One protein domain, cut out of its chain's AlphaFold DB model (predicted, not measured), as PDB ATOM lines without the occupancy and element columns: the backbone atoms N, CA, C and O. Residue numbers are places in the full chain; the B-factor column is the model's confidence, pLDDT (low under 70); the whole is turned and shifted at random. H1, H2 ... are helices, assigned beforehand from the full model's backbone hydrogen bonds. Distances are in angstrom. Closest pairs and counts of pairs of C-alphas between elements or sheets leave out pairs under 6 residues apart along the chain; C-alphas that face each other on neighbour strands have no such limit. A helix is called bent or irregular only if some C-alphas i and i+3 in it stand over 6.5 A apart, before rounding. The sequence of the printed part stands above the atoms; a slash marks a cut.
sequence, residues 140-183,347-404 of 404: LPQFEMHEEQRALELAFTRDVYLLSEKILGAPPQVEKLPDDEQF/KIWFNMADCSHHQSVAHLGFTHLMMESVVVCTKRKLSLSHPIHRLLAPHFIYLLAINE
ATOM      1  N   LEU A 140      28.959 102.251  46.538       96.81
ATOM      2  CA  LEU A 140      29.692 101.416  45.585       96.81
ATOM      3  C   LEU A 140      30.148 102.255  44.381       96.81
ATOM      4  O   LEU A 140      29.446 103.191  44.006       96.81
ATOM      5  N   PRO A 141      31.263 101.901  43.713       95.94
ATOM      6  CA  PRO A 141      31.824 102.714  42.634       95.94
ATOM      7  C   PRO A 141      30.851 103.046  41.495       95.94
ATOM      8  O   PRO A 141      30.952 104.121  40.925       95.94
ATOM      9  N   GLN A 142      29.906 102.158  41.173       95.69
ATOM     10  CA  GLN A 142      28.899 102.378  40.126       95.69
ATOM     11  C   GLN A 142      27.796 103.387  40.500       95.69
ATOM     12  O   GLN A 142      26.994 103.746  39.643       95.69
ATOM     13  N   PHE A 143      27.727 103.799  41.768       94.88
ATOM     14  CA  PHE A 143      26.769 104.782  42.287       94.88
ATOM     15  C   PHE A 143      27.464 106.053  42.804       94.88
ATOM     16  O   PHE A 143      26.814 106.923  43.376       94.88
ATOM     17  N   GLU A 144      28.784 106.147  42.638       91.31
ATOM     18  CA  GLU A 144      29.587 107.275  43.100       91.31
ATOM     19  C   GLU A 144      29.296 108.526  42.259       91.31
ATOM     20  O   GLU A 144      29.396 108.496  41.034       91.31
ATOM     21  N   MET A 145      28.981 109.647  42.914       90.69
ATOM     22  CA  MET A 145      28.777 110.934  42.232       90.69
ATOM     23  C   MET A 145      30.082 111.733  42.086       90.69
ATOM     24  O   MET A 145      30.142 112.706  41.329       90.69
ATOM     25  N   HIS A 146      31.132 111.360  42.823       93.19
ATOM     26  CA  HIS A 146      32.406 112.078  42.898       93.19
ATOM     27  C   HIS A 146      33.590 111.190  42.487       93.19
ATOM     28  O   HIS A 146      34.560 111.014  43.228       93.19
ATOM     29  N   GLU A 147      33.531 110.640  41.269       94.88
ATOM     30  CA  GLU A 147      34.524 109.684  40.751       94.88
ATOM     31  C   GLU A 147      35.970 110.205  40.779       94.88
ATOM     32  O   GLU A 147      36.892 109.445  41.081       94.88
ATOM     33  N   GLU A 148      36.175 111.496  40.501       95.12
ATOM     34  CA  GLU A 148      37.499 112.127  40.528       95.12
ATOM     35  C   GLU A 148      38.088 112.159  41.947       95.12
ATOM     36  O   GLU A 148      39.239 111.774  42.142       95.12
ATOM     37  N   GLN A 149      37.285 112.523  42.958       95.19
ATOM     38  CA  GLN A 149      37.703 112.494  44.366       95.19
ATOM     39  C   GLN A 149      38.105 111.074  44.772       95.19
ATOM     40  O   GLN A 149      39.189 110.867  45.317       95.19
ATOM     41  N   ARG A 150      37.281 110.079  44.419       95.62
ATOM     42  CA  ARG A 150      37.575 108.660  44.656       95.62
ATOM     43  C   ARG A 150      38.895 108.229  44.010       95.62
ATOM     44  O   ARG A 150      39.673 107.502  44.626       95.62
ATOM     45  N   ALA A 151      39.143 108.645  42.768       96.44
ATOM     46  CA  ALA A 151      40.361 108.307  42.038       96.44
ATOM     47  C   ALA A 151      41.608 108.935  42.676       96.44
ATOM     48  O   ALA A 151      42.616 108.244  42.832       96.44
ATOM     49  N   LEU A 152      41.526 110.202  43.091       95.19
ATOM     50  CA  LEU A 152      42.612 110.912  43.770       95.19
ATOM     51  C   LEU A 152      42.921 110.314  45.148       95.19
ATOM     52  O   LEU A 152      44.088 110.103  45.472       95.19
ATOM     53  N   GLU A 153      41.894 109.980  45.933       94.94
ATOM     54  CA  GLU A 153      42.057 109.300  47.226       94.94
ATOM     55  C   GLU A 153      42.756 107.946  47.063       94.94
ATOM     56  O   GLU A 153      43.711 107.649  47.778       94.94
ATOM     57  N   LEU A 154      42.328 107.141  46.085       97.19
ATOM     58  CA  LEU A 154      42.947 105.846  45.796       97.19
ATOM     59  C   LEU A 154      44.371 105.969  45.247       97.19
ATOM     60  O   LEU A 154      45.193 105.090  45.495       97.19
ATOM     61  N   ALA A 155      44.667 107.006  44.463       97.25
ATOM     62  CA  ALA A 155      46.027 107.272  44.008       97.25
ATOM     63  C   ALA A 155      46.930 107.586  45.208       97.25
ATOM     64  O   ALA A 155      47.950 106.929  45.392       97.25
ATOM     65  N   PHE A 156      46.481 108.480  46.094       94.44
ATOM     66  CA  PHE A 156      47.207 108.822  47.315       94.44
ATOM     67  C   PHE A 156      47.466 107.598  48.204       94.44
ATOM     68  O   PHE A 156      48.602 107.367  48.616       94.44
ATOM     69  N   THR A 157      46.457 106.757  48.468       95.62
ATOM     70  CA  THR A 157      46.681 105.557  49.290       95.62
ATOM     71  C   THR A 157      47.611 104.549  48.614       95.62
ATOM     72  O   THR A 157      48.334 103.829  49.298       95.62
ATOM     73  N   ARG A 158      47.662 104.491  47.279       97.38
ATOM     74  CA  ARG A 158      48.617 103.629  46.564       97.38
ATOM     75  C   ARG A 158      50.058 104.123  46.644       97.38
ATOM     76  O   ARG A 158      50.946 103.276  46.582       97.38
ATOM     77  N   ASP A 159      50.266 105.423  46.800       96.62
ATOM     78  CA  ASP A 159      51.596 106.012  46.968       96.62
ATOM     79  C   ASP A 159      52.098 105.890  48.416       96.62
ATOM     80  O   ASP A 159      53.301 105.819  48.650       96.62
ATOM     81  N   VAL A 160      51.180 105.831  49.389       95.56
ATOM     82  CA  VAL A 160      51.509 105.720  50.821       95.56
ATOM     83  C   VAL A 160      51.672 104.267  51.274       95.56
ATOM     84  O   VAL A 160      52.617 103.943  51.986       95.56
ATOM     85  N   TYR A 161      50.761 103.378  50.876       96.88
ATOM     86  CA  TYR A 161      50.754 101.981  51.320       96.88
ATOM     87  C   TYR A 161      51.524 101.109  50.325       96.88
ATOM     88  O   TYR A 161      50.925 100.368  49.538       96.88
ATOM     89  N   LEU A 162      52.848 101.247  50.311       95.62
ATOM     90  CA  LEU A 162      53.754 100.429  49.502       95.62
ATOM     91  C   LEU A 162      54.072  99.104  50.201       95.62
ATOM     92  O   LEU A 162      53.962  99.000  51.422       95.62
ATOM     93  N   LEU A 163      54.430  98.091  49.415       93.25
ATOM     94  CA  LEU A 163      54.770  96.757  49.904       93.25
ATOM     95  C   LEU A 163      56.249  96.470  49.659       93.25
ATOM     96  O   LEU A 163      56.766  96.766  48.582       93.25
ATOM     97  N   SER A 164      56.879  95.816  50.625       93.62
ATOM     98  CA  SER A 164      58.240  95.296  50.550       93.62
ATOM     99  C   SER A 164      58.299  93.895  51.154       93.62
ATOM    100  O   SER A 164      57.521  93.563  52.046       93.62
ATOM    101  N   GLU A 165      59.226  93.068  50.687       92.44
ATOM    102  CA  GLU A 165      59.507  91.772  51.302       92.44
ATOM    103  C   GLU A 165      60.598  91.959  52.364       92.44
ATOM    104  O   GLU A 165      61.789  91.947  52.054       92.44
ATOM    105  N   LYS A 166      60.195  92.199  53.619       91.75
ATOM    106  CA  LYS A 166      61.117  92.315  54.764       91.75
ATOM    107  C   LYS A 166      61.546  90.938  55.269       91.75
ATOM    108  O   LYS A 166      62.675  90.769  55.723       91.75
ATOM    109  N   ILE A 167      60.644  89.959  55.181       89.19
ATOM    110  CA  ILE A 167      60.882  88.563  55.557       89.19
ATOM    111  C   ILE A 167      60.796  87.709  54.292       89.19
ATOM    112  O   ILE A 167      59.730  87.608  53.685       89.19
ATOM    113  N   LEU A 168      61.918  87.091  53.913       89.62
ATOM    114  CA  LEU A 168      62.016  86.252  52.717       89.62
ATOM    115  C   LEU A 168      60.996  85.104  52.762       89.62
ATOM    116  O   LEU A 168      60.976  84.326  53.717       89.62
ATOM    117  N   GLY A 169      60.175  84.985  51.720       87.06
ATOM    118  CA  GLY A 169      59.158  83.939  51.587       87.06
ATOM    119  C   GLY A 169      57.872  84.170  52.393       87.06
ATOM    120  O   GLY A 169      56.950  83.360  52.291       87.06
ATOM    121  N   ALA A 170      57.775  85.255  53.167       89.69
ATOM    122  CA  ALA A 170      56.545  85.645  53.856       89.69
ATOM    123  C   ALA A 170      55.654  86.541  52.964       89.69
ATOM    124  O   ALA A 170      56.140  87.128  51.995       89.69
ATOM    125  N   PRO A 171      54.351  86.699  53.280       92.19
ATOM    126  CA  PRO A 171      53.499  87.677  52.601       92.19
ATOM    127  C   PRO A 171      54.110  89.085  52.669       92.19
ATOM    128  O   PRO A 171      54.564  89.451  53.747       92.19
ATOM    129  N   PRO A 172      54.109  89.892  51.588       92.06
ATOM    130  CA  PRO A 172      54.721  91.220  51.602       92.06
ATOM    131  C   PRO A 172      54.188  92.109  52.734       92.06
ATOM    132  O   PRO A 172      52.978  92.173  52.963       92.06
ATOM    133  N   GLN A 173      55.094  92.817  53.407       94.38
ATOM    134  CA  GLN A 173      54.790  93.746  54.497       94.38
ATOM    135  C   GLN A 173      54.759  95.188  53.990       94.38
ATOM    136  O   GLN A 173      55.277  95.493  52.911       94.38
ATOM    137  N   VAL A 174      54.175  96.099  54.762       95.50
ATOM    138  CA  VAL A 174      54.201  97.529  54.464       95.50
ATOM    139  C   VAL A 174      55.647  98.022  54.444       95.50
ATOM    140  O   VAL A 174      56.423  97.748  55.352       95.50
ATOM    141  N   GLU A 175      56.045  98.735  53.390       95.12
ATOM    142  CA  GLU A 175      57.435  99.192  53.233       95.12
ATOM    143  C   GLU A 175      57.846 100.143  54.360       95.12
ATOM    144  O   GLU A 175      58.918 100.013  54.949       95.12
ATOM    145  N   LYS A 176      56.951 101.071  54.694       95.38
ATOM    146  CA  LYS A 176      57.104 102.023  55.785       95.38
ATOM    147  C   LYS A 176      55.746 102.267  56.420       95.38
ATOM    148  O   LYS A 176      54.792 102.562  55.702       95.38
ATOM    149  N   LEU A 177      55.681 102.225  57.749       95.12
ATOM    150  CA  LEU A 177      54.462 102.527  58.497       95.12
ATOM    151  C   LEU A 177      53.927 103.936  58.152       95.12
ATOM    152  O   LEU A 177      54.620 104.931  58.406       95.12
ATOM    153  N   PRO A 178      52.705 104.053  57.595       94.12
ATOM    154  CA  PRO A 178      52.078 105.347  57.357       94.12
ATOM    155  C   PRO A 178      51.787 106.088  58.667       94.12
ATOM    156  O   PRO A 178      51.400 105.476  59.660       94.12
ATOM    157  N   ASP A 179      51.900 107.420  58.662       89.62
ATOM    158  CA  ASP A 179      51.677 108.241  59.864       89.62
ATOM    159  C   ASP A 179      50.277 108.051  60.477       89.62
ATOM    160  O   ASP A 179      50.125 108.082  61.699       89.62
ATOM    161  N   ASP A 180      49.271 107.793  59.638       90.25
ATOM    162  CA  ASP A 180      47.888 107.553  60.059       90.25
ATOM    163  C   ASP A 180      47.666 106.198  60.741       90.25
ATOM    164  O   ASP A 180      46.631 106.008  61.384       90.25
ATOM    165  N   GLU A 181      48.603 105.262  60.609       93.12
ATOM    166  CA  GLU A 181      48.501 103.909  61.166       93.12
ATOM    167  C   GLU A 181      49.239 103.770  62.503       93.12
ATOM    168  O   GLU A 181      49.078 102.758  63.179       93.12
ATOM    169  N   GLN A 182      50.001 104.792  62.916       90.00
ATOM    170  CA  GLN A 182      50.687 104.818  64.209       90.00
ATOM    171  C   GLN A 182      49.702 104.681  65.378       90.00
ATOM    172  O   GLN A 182      48.570 105.173  65.335       90.00
ATOM    173  N   PHE A 183      50.179 104.083  66.471       88.38
ATOM    174  CA  PHE A 183      49.462 104.091  67.742       88.38
ATOM    175  C   PHE A 183      49.071 105.510  68.158       88.38
ATOM    176  O   PHE A 183      49.850 106.462  68.023       88.38
ATOM    177  N   LYS A 347      56.660  64.664  76.377       95.56
ATOM    178  CA  LYS A 347      55.610  65.699  76.377       95.56
ATOM    179  C   LYS A 347      56.173  67.123  76.410       95.56
ATOM    180  O   LYS A 347      55.604  67.998  75.762       95.56
ATOM    181  N   ILE A 348      57.259  67.369  77.149       93.50
ATOM    182  CA  ILE A 348      57.922  68.684  77.192       93.50
ATOM    183  C   ILE A 348      58.451  69.050  75.802       93.50
ATOM    184  O   ILE A 348      58.147  70.134  75.307       93.50
ATOM    185  N   TRP A 349      59.169  68.137  75.143       95.62
ATOM    186  CA  TRP A 349      59.683  68.359  73.788       95.62
ATOM    187  C   TRP A 349      58.570  68.563  72.761       95.62
ATOM    188  O   TRP A 349      58.648  69.488  71.951       95.62
ATOM    189  N   PHE A 350      57.500  67.768  72.833       96.44
ATOM    190  CA  PHE A 350      56.321  67.973  71.994       96.44
ATOM    191  C   PHE A 350      55.692  69.360  72.213       96.44
ATOM    192  O   PHE A 350      55.392  70.063  71.251       96.44
ATOM    193  N   ASN A 351      55.527  69.790  73.466       93.94
ATOM    194  CA  ASN A 351      54.960  71.104  73.784       93.94
ATOM    195  C   ASN A 351      55.871  72.267  73.367       93.94
ATOM    196  O   ASN A 351      55.366  73.325  72.999       93.94
ATOM    197  N   MET A 352      57.192  72.087  73.381       93.75
ATOM    198  CA  MET A 352      58.131  73.075  72.845       93.75
ATOM    199  C   MET A 352      57.963  73.238  71.323       93.75
ATOM    200  O   MET A 352      57.955  74.364  70.820       93.75
ATOM    201  N   ALA A 353      57.771  72.131  70.596       95.75
ATOM    202  CA  ALA A 353      57.497  72.148  69.158       95.75
ATOM    203  C   ALA A 353      56.147  72.818  68.842       95.75
ATOM    204  O   ALA A 353      56.072  73.709  67.999       95.75
ATOM    205  N   ASP A 354      55.095  72.456  69.583       95.44
ATOM    206  CA  ASP A 354      53.766  73.075  69.496       95.44
ATOM    207  C   ASP A 354      53.812  74.585  69.780       95.44
ATOM    208  O   ASP A 354      53.242  75.378  69.035       95.44
ATOM    209  N   CYS A 355      54.563  75.010  70.801       93.94
ATOM    210  CA  CYS A 355      54.773  76.427  71.104       93.94
ATOM    211  C   CYS A 355      55.487  77.164  69.957       93.94
ATOM    212  O   CYS A 355      55.135  78.300  69.634       93.94
ATOM    213  N   SER A 356      56.453  76.507  69.309       94.19
ATOM    214  CA  SER A 356      57.171  77.070  68.159       94.19
ATOM    215  C   SER A 356      56.241  77.253  66.957       94.19
ATOM    216  O   SER A 356      56.214  78.332  66.368       94.19
ATOM    217  N   HIS A 357      55.398  76.257  66.647       95.44
ATOM    218  CA  HIS A 357      54.337  76.421  65.647       95.44
ATOM    219  C   HIS A 357      53.384  77.560  66.020       95.44
ATOM    220  O   HIS A 357      53.095  78.419  65.192       95.44
ATOM    221  N   HIS A 358      52.896  77.574  67.262       95.94
ATOM    222  CA  HIS A 358      51.953  78.579  67.736       95.94
ATOM    223  C   HIS A 358      52.479  79.997  67.509       95.94
ATOM    224  O   HIS A 358      51.798  80.806  66.886       95.94
ATOM    225  N   GLN A 359      53.692  80.294  67.983       94.56
ATOM    226  CA  GLN A 359      54.236  81.647  67.907       94.56
ATOM    227  C   GLN A 359      54.537  82.067  66.467       94.56
ATOM    228  O   GLN A 359      54.178  83.173  66.066       94.56
ATOM    229  N   SER A 360      55.166  81.195  65.677       92.06
ATOM    230  CA  SER A 360      55.625  81.560  64.334       92.06
ATOM    231  C   SER A 360      54.532  81.466  63.272       92.06
ATOM    232  O   SER A 360      54.463  82.317  62.390       92.06
ATOM    233  N   VAL A 361      53.679  80.445  63.336       92.94
ATOM    234  CA  VAL A 361      52.701  80.144  62.282       92.94
ATOM    235  C   VAL A 361      51.322  80.660  62.660       92.94
ATOM    236  O   VAL A 361      50.787  81.518  61.963       92.94
ATOM    237  N   ALA A 362      50.748  80.174  63.763       94.69
ATOM    238  CA  ALA A 362      49.371  80.511  64.121       94.69
ATOM    239  C   ALA A 362      49.219  81.986  64.523       94.69
ATOM    240  O   ALA A 362      48.304  82.655  64.056       94.69
ATOM    241  N   HIS A 363      50.132  82.495  65.349       95.88
ATOM    242  CA  HIS A 363      50.134  83.872  65.829       95.88
ATOM    243  C   HIS A 363      50.771  84.809  64.792       95.88
ATOM    244  O   HIS A 363      50.066  85.492  64.052       95.88
ATOM    245  N   LEU A 364      52.098  84.807  64.645       93.69
ATOM    246  CA  LEU A 364      52.765  85.742  63.734       93.69
ATOM    247  C   LEU A 364      52.311  85.571  62.270       93.69
ATOM    248  O   LEU A 364      51.958  86.546  61.608       93.69
ATOM    249  N   GLY A 365      52.282  84.343  61.755       93.62
ATOM    250  CA  GLY A 365      51.929  84.076  60.359       93.62
ATOM    251  C   GLY A 365      50.473  84.405  60.016       93.62
ATOM    252  O   GLY A 365      50.206  85.269  59.178       93.62
ATOM    253  N   PHE A 366      49.523  83.701  60.637       94.00
ATOM    254  CA  PHE A 366      48.111  83.749  60.246       94.00
ATOM    255  C   PHE A 366      47.345  84.955  60.795       94.00
ATOM    256  O   PHE A 366      46.374  85.360  60.154       94.00
ATOM    257  N   THR A 367      47.756  85.563  61.919       94.94
ATOM    258  CA  THR A 367      47.048  86.743  62.451       94.94
ATOM    259  C   THR A 367      47.747  88.056  62.144       94.94
ATOM    260  O   THR A 367      47.060  89.014  61.814       94.94
ATOM    261  N   HIS A 368      49.078  88.124  62.209       95.50
ATOM    262  CA  HIS A 368      49.803  89.376  61.969       95.50
ATOM    263  C   HIS A 368      50.134  89.577  60.486       95.50
ATOM    264  O   HIS A 368      49.580  90.474  59.846       95.50
ATOM    265  N   LEU A 369      51.001  88.735  59.918       94.44
ATOM    266  CA  LEU A 369      51.557  88.943  58.574       94.44
ATOM    267  C   LEU A 369      50.503  88.774  57.471       94.44
ATOM    268  O   LEU A 369      50.434  89.569  56.532       94.44
ATOM    269  N   MET A 370      49.642  87.759  57.592       94.31
ATOM    270  CA  MET A 370      48.562  87.542  56.628       94.31
ATOM    271  C   MET A 370      47.564  88.706  56.627       94.31
ATOM    272  O   MET A 370      47.161  89.176  55.561       94.31
ATOM    273  N   MET A 371      47.177  89.198  57.807       96.25
ATOM    274  CA  MET A 371      46.191  90.272  57.896       96.25
ATOM    275  C   MET A 371      46.761  91.622  57.478       96.25
ATOM    276  O   MET A 371      46.033  92.406  56.877       96.25
ATOM    277  N   GLU A 372      48.047  91.885  57.698       96.31
ATOM    278  CA  GLU A 372      48.715  93.080  57.176       96.31
ATOM    279  C   GLU A 372      48.579  93.196  55.650       96.31
ATOM    280  O   GLU A 372      48.191  94.253  55.141       96.31
ATOM    281  N   SER A 373      48.773  92.094  54.918       93.12
ATOM    282  CA  SER A 373      48.521  92.058  53.471       93.12
ATOM    283  C   SER A 373      47.070  92.433  53.132       93.12
ATOM    284  O   SER A 373      46.826  93.200  52.195       93.12
ATOM    285  N   VAL A 374      46.095  91.960  53.918       95.44
ATOM    286  CA  VAL A 374      44.674  92.321  53.756       95.44
ATOM    287  C   VAL A 374      44.444  93.815  54.011       95.44
ATOM    288  O   VAL A 374      43.715  94.452  53.238       95.44
ATOM    289  N   VAL A 375      45.087  94.408  55.026       97.06
ATOM    290  CA  VAL A 375      45.010  95.857  55.296       97.06
ATOM    291  C   VAL A 375      45.525  96.643  54.100       97.06
ATOM    292  O   VAL A 375      44.812  97.497  53.565       97.06
ATOM    293  N   VAL A 376      46.735  96.329  53.636       96.00
ATOM    294  CA  VAL A 376      47.369  97.053  52.531       96.00
ATOM    295  C   VAL A 376      46.545  96.914  51.247       96.00
ATOM    296  O   VAL A 376      46.276  97.911  50.571       96.00
ATOM    297  N   CYS A 377      46.043  95.717  50.930       95.44
ATOM    298  CA  CYS A 377      45.136  95.520  49.798       95.44
ATOM    299  C   CYS A 377      43.856  96.358  49.921       95.44
ATOM    300  O   CYS A 377      43.476  97.026  48.954       95.44
ATOM    301  N   THR A 378      43.225  96.375  51.098       97.12
ATOM    302  CA  THR A 378      42.018  97.174  51.365       97.12
ATOM    303  C   THR A 378      42.293  98.655  51.117       97.12
ATOM    304  O   THR A 378      41.577  99.287  50.339       97.12
ATOM    305  N   LYS A 379      43.372  99.200  51.692       96.31
ATOM    306  CA  LYS A 379      43.749 100.618  51.567       96.31
ATOM    307  C   LYS A 379      44.060 101.020  50.123       96.31
ATOM    308  O   LYS A 379      43.704 102.115  49.697       96.31
ATOM    309  N   ARG A 380      44.681 100.130  49.342       96.75
ATOM    310  CA  ARG A 380      45.081 100.390  47.945       96.75
ATOM    311  C   ARG A 380      43.955 100.219  46.922       96.75
ATOM    312  O   ARG A 380      44.084 100.691  45.782       96.75
ATOM    313  N   LYS A 381      42.904  99.458  47.248       97.12
ATOM    314  CA  LYS A 381      41.885  99.027  46.271       97.12
ATOM    315  C   LYS A 381      40.475  99.512  46.580       97.12
ATOM    316  O   LYS A 381      39.704  99.665  45.637       97.12
ATOM    317  N   LEU A 382      40.152  99.784  47.840       97.69
ATOM    318  CA  LEU A 382      38.830 100.236  48.257       97.69
ATOM    319  C   LEU A 382      38.903 101.694  48.708       97.69
ATOM    320  O   LEU A 382      39.731 102.043  49.548       97.69
ATOM    321  N   SER A 383      38.046 102.544  48.139       96.19
ATOM    322  CA  SER A 383      37.928 103.935  48.583       96.19
ATOM    323  C   SER A 383      37.402 104.000  50.012       96.19
ATOM    324  O   SER A 383      36.756 103.063  50.482       96.19
ATOM    325  N   LEU A 384      37.634 105.125  50.689       95.06
ATOM    326  CA  LEU A 384      37.190 105.321  52.071       95.06
ATOM    327  C   LEU A 384      35.661 105.201  52.210       95.06
ATOM    328  O   LEU A 384      35.182 104.681  53.212       95.06
ATOM    329  N   SER A 385      34.909 105.587  51.173       96.31
ATOM    330  CA  SER A 385      33.447 105.442  51.111       96.31
ATOM    331  C   SER A 385      32.962 104.044  50.711       96.31
ATOM    332  O   SER A 385      31.763 103.798  50.694       96.31
ATOM    333  N   HIS A 386      33.840 103.103  50.352       97.75
ATOM    334  CA  HIS A 386      33.391 101.776  49.936       97.75
ATOM    335  C   HIS A 386      32.801 101.011  51.140       97.75
ATOM    336  O   HIS A 386      33.481 100.909  52.164       97.75
ATOM    337  N   PRO A 387      31.619 100.370  51.044       97.44
ATOM    338  CA  PRO A 387      30.996  99.676  52.176       97.44
ATOM    339  C   PRO A 387      31.903  98.628  52.841       97.44
ATOM    340  O   PRO A 387      31.978  98.548  54.061       97.44
ATOM    341  N   ILE A 388      32.665  97.865  52.045       98.12
ATOM    342  CA  ILE A 388      33.660  96.909  52.571       98.12
ATOM    343  C   ILE A 388      34.813  97.622  53.299       98.12
ATOM    344  O   ILE A 388      35.263  97.130  54.327       98.12
ATOM    345  N   HIS A 389      35.273  98.785  52.821       97.31
ATOM    346  CA  HIS A 389      36.277  99.563  53.553       97.31
ATOM    347  C   HIS A 389      35.716 100.001  54.907       97.31
ATOM    348  O   HIS A 389      36.356  99.791  55.933       97.31
ATOM    349  N   ARG A 390      34.501 100.565  54.911       95.12
ATOM    350  CA  ARG A 390      33.802 101.011  56.124       95.12
ATOM    351  C   ARG A 390      33.627  99.884  57.140       95.12
ATOM    352  O   ARG A 390      33.840 100.108  58.326       95.12
ATOM    353  N   LEU A 391      33.289  98.686  56.667       96.62
ATOM    354  CA  LEU A 391      33.141  97.496  57.500       96.62
ATOM    355  C   LEU A 391      34.476  97.035  58.099       96.62
ATOM    356  O   LEU A 391      34.532  96.710  59.278       96.62
ATOM    357  N   LEU A 392      35.539  96.981  57.294       97.38
ATOM    358  CA  LEU A 392      36.811  96.382  57.702       97.38
ATOM    359  C   LEU A 392      37.727  97.335  58.478       97.38
ATOM    360  O   LEU A 392      38.500  96.874  59.312       97.38
ATOM    361  N   ALA A 393      37.652  98.645  58.231       94.19
ATOM    362  CA  ALA A 393      38.583  99.621  58.799       94.19
ATOM    363  C   ALA A 393      38.732  99.547  60.336       94.19
ATOM    364  O   ALA A 393      39.875  99.588  60.798       94.19
ATOM    365  N   PRO A 394      37.661  99.371  61.140       94.50
ATOM    366  CA  PRO A 394      37.796  99.232  62.592       94.50
ATOM    367  C   PRO A 394      38.585  97.990  63.028       94.50
ATOM    368  O   PRO A 394      39.225  98.008  64.074       94.50
ATOM    369  N   HIS A 395      38.575  96.922  62.226       96.69
ATOM    370  CA  HIS A 395      39.274  95.669  62.526       96.69
ATOM    371  C   HIS A 395      40.774  95.716  62.203       96.69
ATOM    372  O   HIS A 395      41.497  94.779  62.529       96.69
ATOM    373  N   PHE A 396      41.244  96.788  61.561       95.69
ATOM    374  CA  PHE A 396      42.646  96.962  61.170       95.69
ATOM    375  C   PHE A 396      43.404  97.949  62.056       95.69
ATOM    376  O   PHE A 396      44.599  98.160  61.847       95.69
ATOM    377  N   ILE A 397      42.722  98.558  63.030       92.81
ATOM    378  CA  ILE A 397      43.311  99.552  63.925       92.81
ATOM    379  C   ILE A 397      44.559  98.962  64.588       92.81
ATOM    380  O   ILE A 397      44.507  97.915  65.225       92.81
ATOM    381  N   TYR A 398      45.676  99.668  64.410       93.38
ATOM    382  CA  TYR A 398      46.998  99.350  64.949       93.38
ATOM    383  C   TYR A 398      47.667  98.069  64.447       93.38
ATOM    384  O   TYR A 398      48.800  97.811  64.840       93.38
ATOM    385  N   LEU A 399      47.048  97.309  63.541       95.56
ATOM    386  CA  LEU A 399      47.650  96.079  63.021       95.56
ATOM    387  C   LEU A 399      48.976  96.348  62.290       95.56
ATOM    388  O   LEU A 399      49.945  95.630  62.493       95.56
ATOM    389  N   LEU A 400      49.054  97.413  61.486       95.62
ATOM    390  CA  LEU A 400      50.317  97.781  60.835       95.62
ATOM    391  C   LEU A 400      51.350  98.317  61.835       95.62
ATOM    392  O   LEU A 400      52.534  98.072  61.669       95.62
ATOM    393  N   ALA A 401      50.916  99.026  62.882       93.25
ATOM    394  CA  ALA A 401      51.829  99.585  63.879       93.25
ATOM    395  C   ALA A 401      52.393  98.551  64.857       93.25
ATOM    396  O   ALA A 401      53.470  98.784  65.385       93.25
ATOM    397  N   ILE A 402      51.675  97.458  65.136       90.62
ATOM    398  CA  ILE A 402      52.187  96.371  65.985       90.62
ATOM    399  C   ILE A 402      53.102  95.409  65.211       90.62
ATOM    400  O   ILE A 402      53.897  94.709  65.829       90.62
ATOM    401  N   ASN A 403      52.976  95.358  63.881       91.62
ATOM    402  CA  ASN A 403      53.831  94.540  63.018       91.62
ATOM    403  C   ASN A 403      55.168  95.217  62.677       91.62
ATOM    404  O   ASN A 403      56.109  94.518  62.300       91.62
ATOM    405  N   GLU A 404      55.230  96.548  62.778       86.00
ATOM    406  CA  GLU A 404      56.444  97.356  62.592       86.00
ATOM    407  C   GLU A 404      57.276  97.429  63.874       86.00
ATOM    408  O   GLU A 404      58.511  97.240  63.776       86.00
TER     409      GLU A 404
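Overview. This is residues 140 to 183 and 347 to 404 of the 404 residues of the protein "ALOX5" of Bugula neritina (UniProt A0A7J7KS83). One long helix, H2, makes the length; the shorter H1, H3 and H4 gather round its last part, and its residues 347 to 356 stick out. The printed part has 102 residues with four named helices, H1 to H4 in order, and no named strand: all helix. It is loose, with a radius of gyration of the C-alphas of 17.0 A, spanning 63 by 25 by 24 A.

Along the chain. H1, residues 147 to 160, begins with C-alpha 147 at (34.524, 109.684, 40.751). H2, residues 347 to 381, is 47.0 A long. H3, residues 387 to 396, is irregular: C-alphas 391 and 394 are 7.1 A apart. H4, residues 399 to 403, ends with C-alpha 403 at (53.831, 94.540, 63.018).

Arrangement. H1 touches H2 with residues 154 to 158 alone, the closest C-alphas, of Arg 158 and Arg 380, 5.0 A apart. H2 and H3, a hairpin, only just touch, with 3 pairs of C-alphas within 8 A, the closest those of Val 375 and Phe 396, 6.4 A. H4 touches H2, closest at C-alphas of Glu 372 and Leu 400, 6.2 A. O i to N i+4 pairs are within hydrogen-bond range throughout H1 and H4, in 25 of 31 in H2 and 3 of 6 in H3.

Size, cuts and confidence. Residues 184 to 346 are cut out; C-alphas 183 and 347 are 39.8 A apart. No printed residue is under 70 in pLDDT.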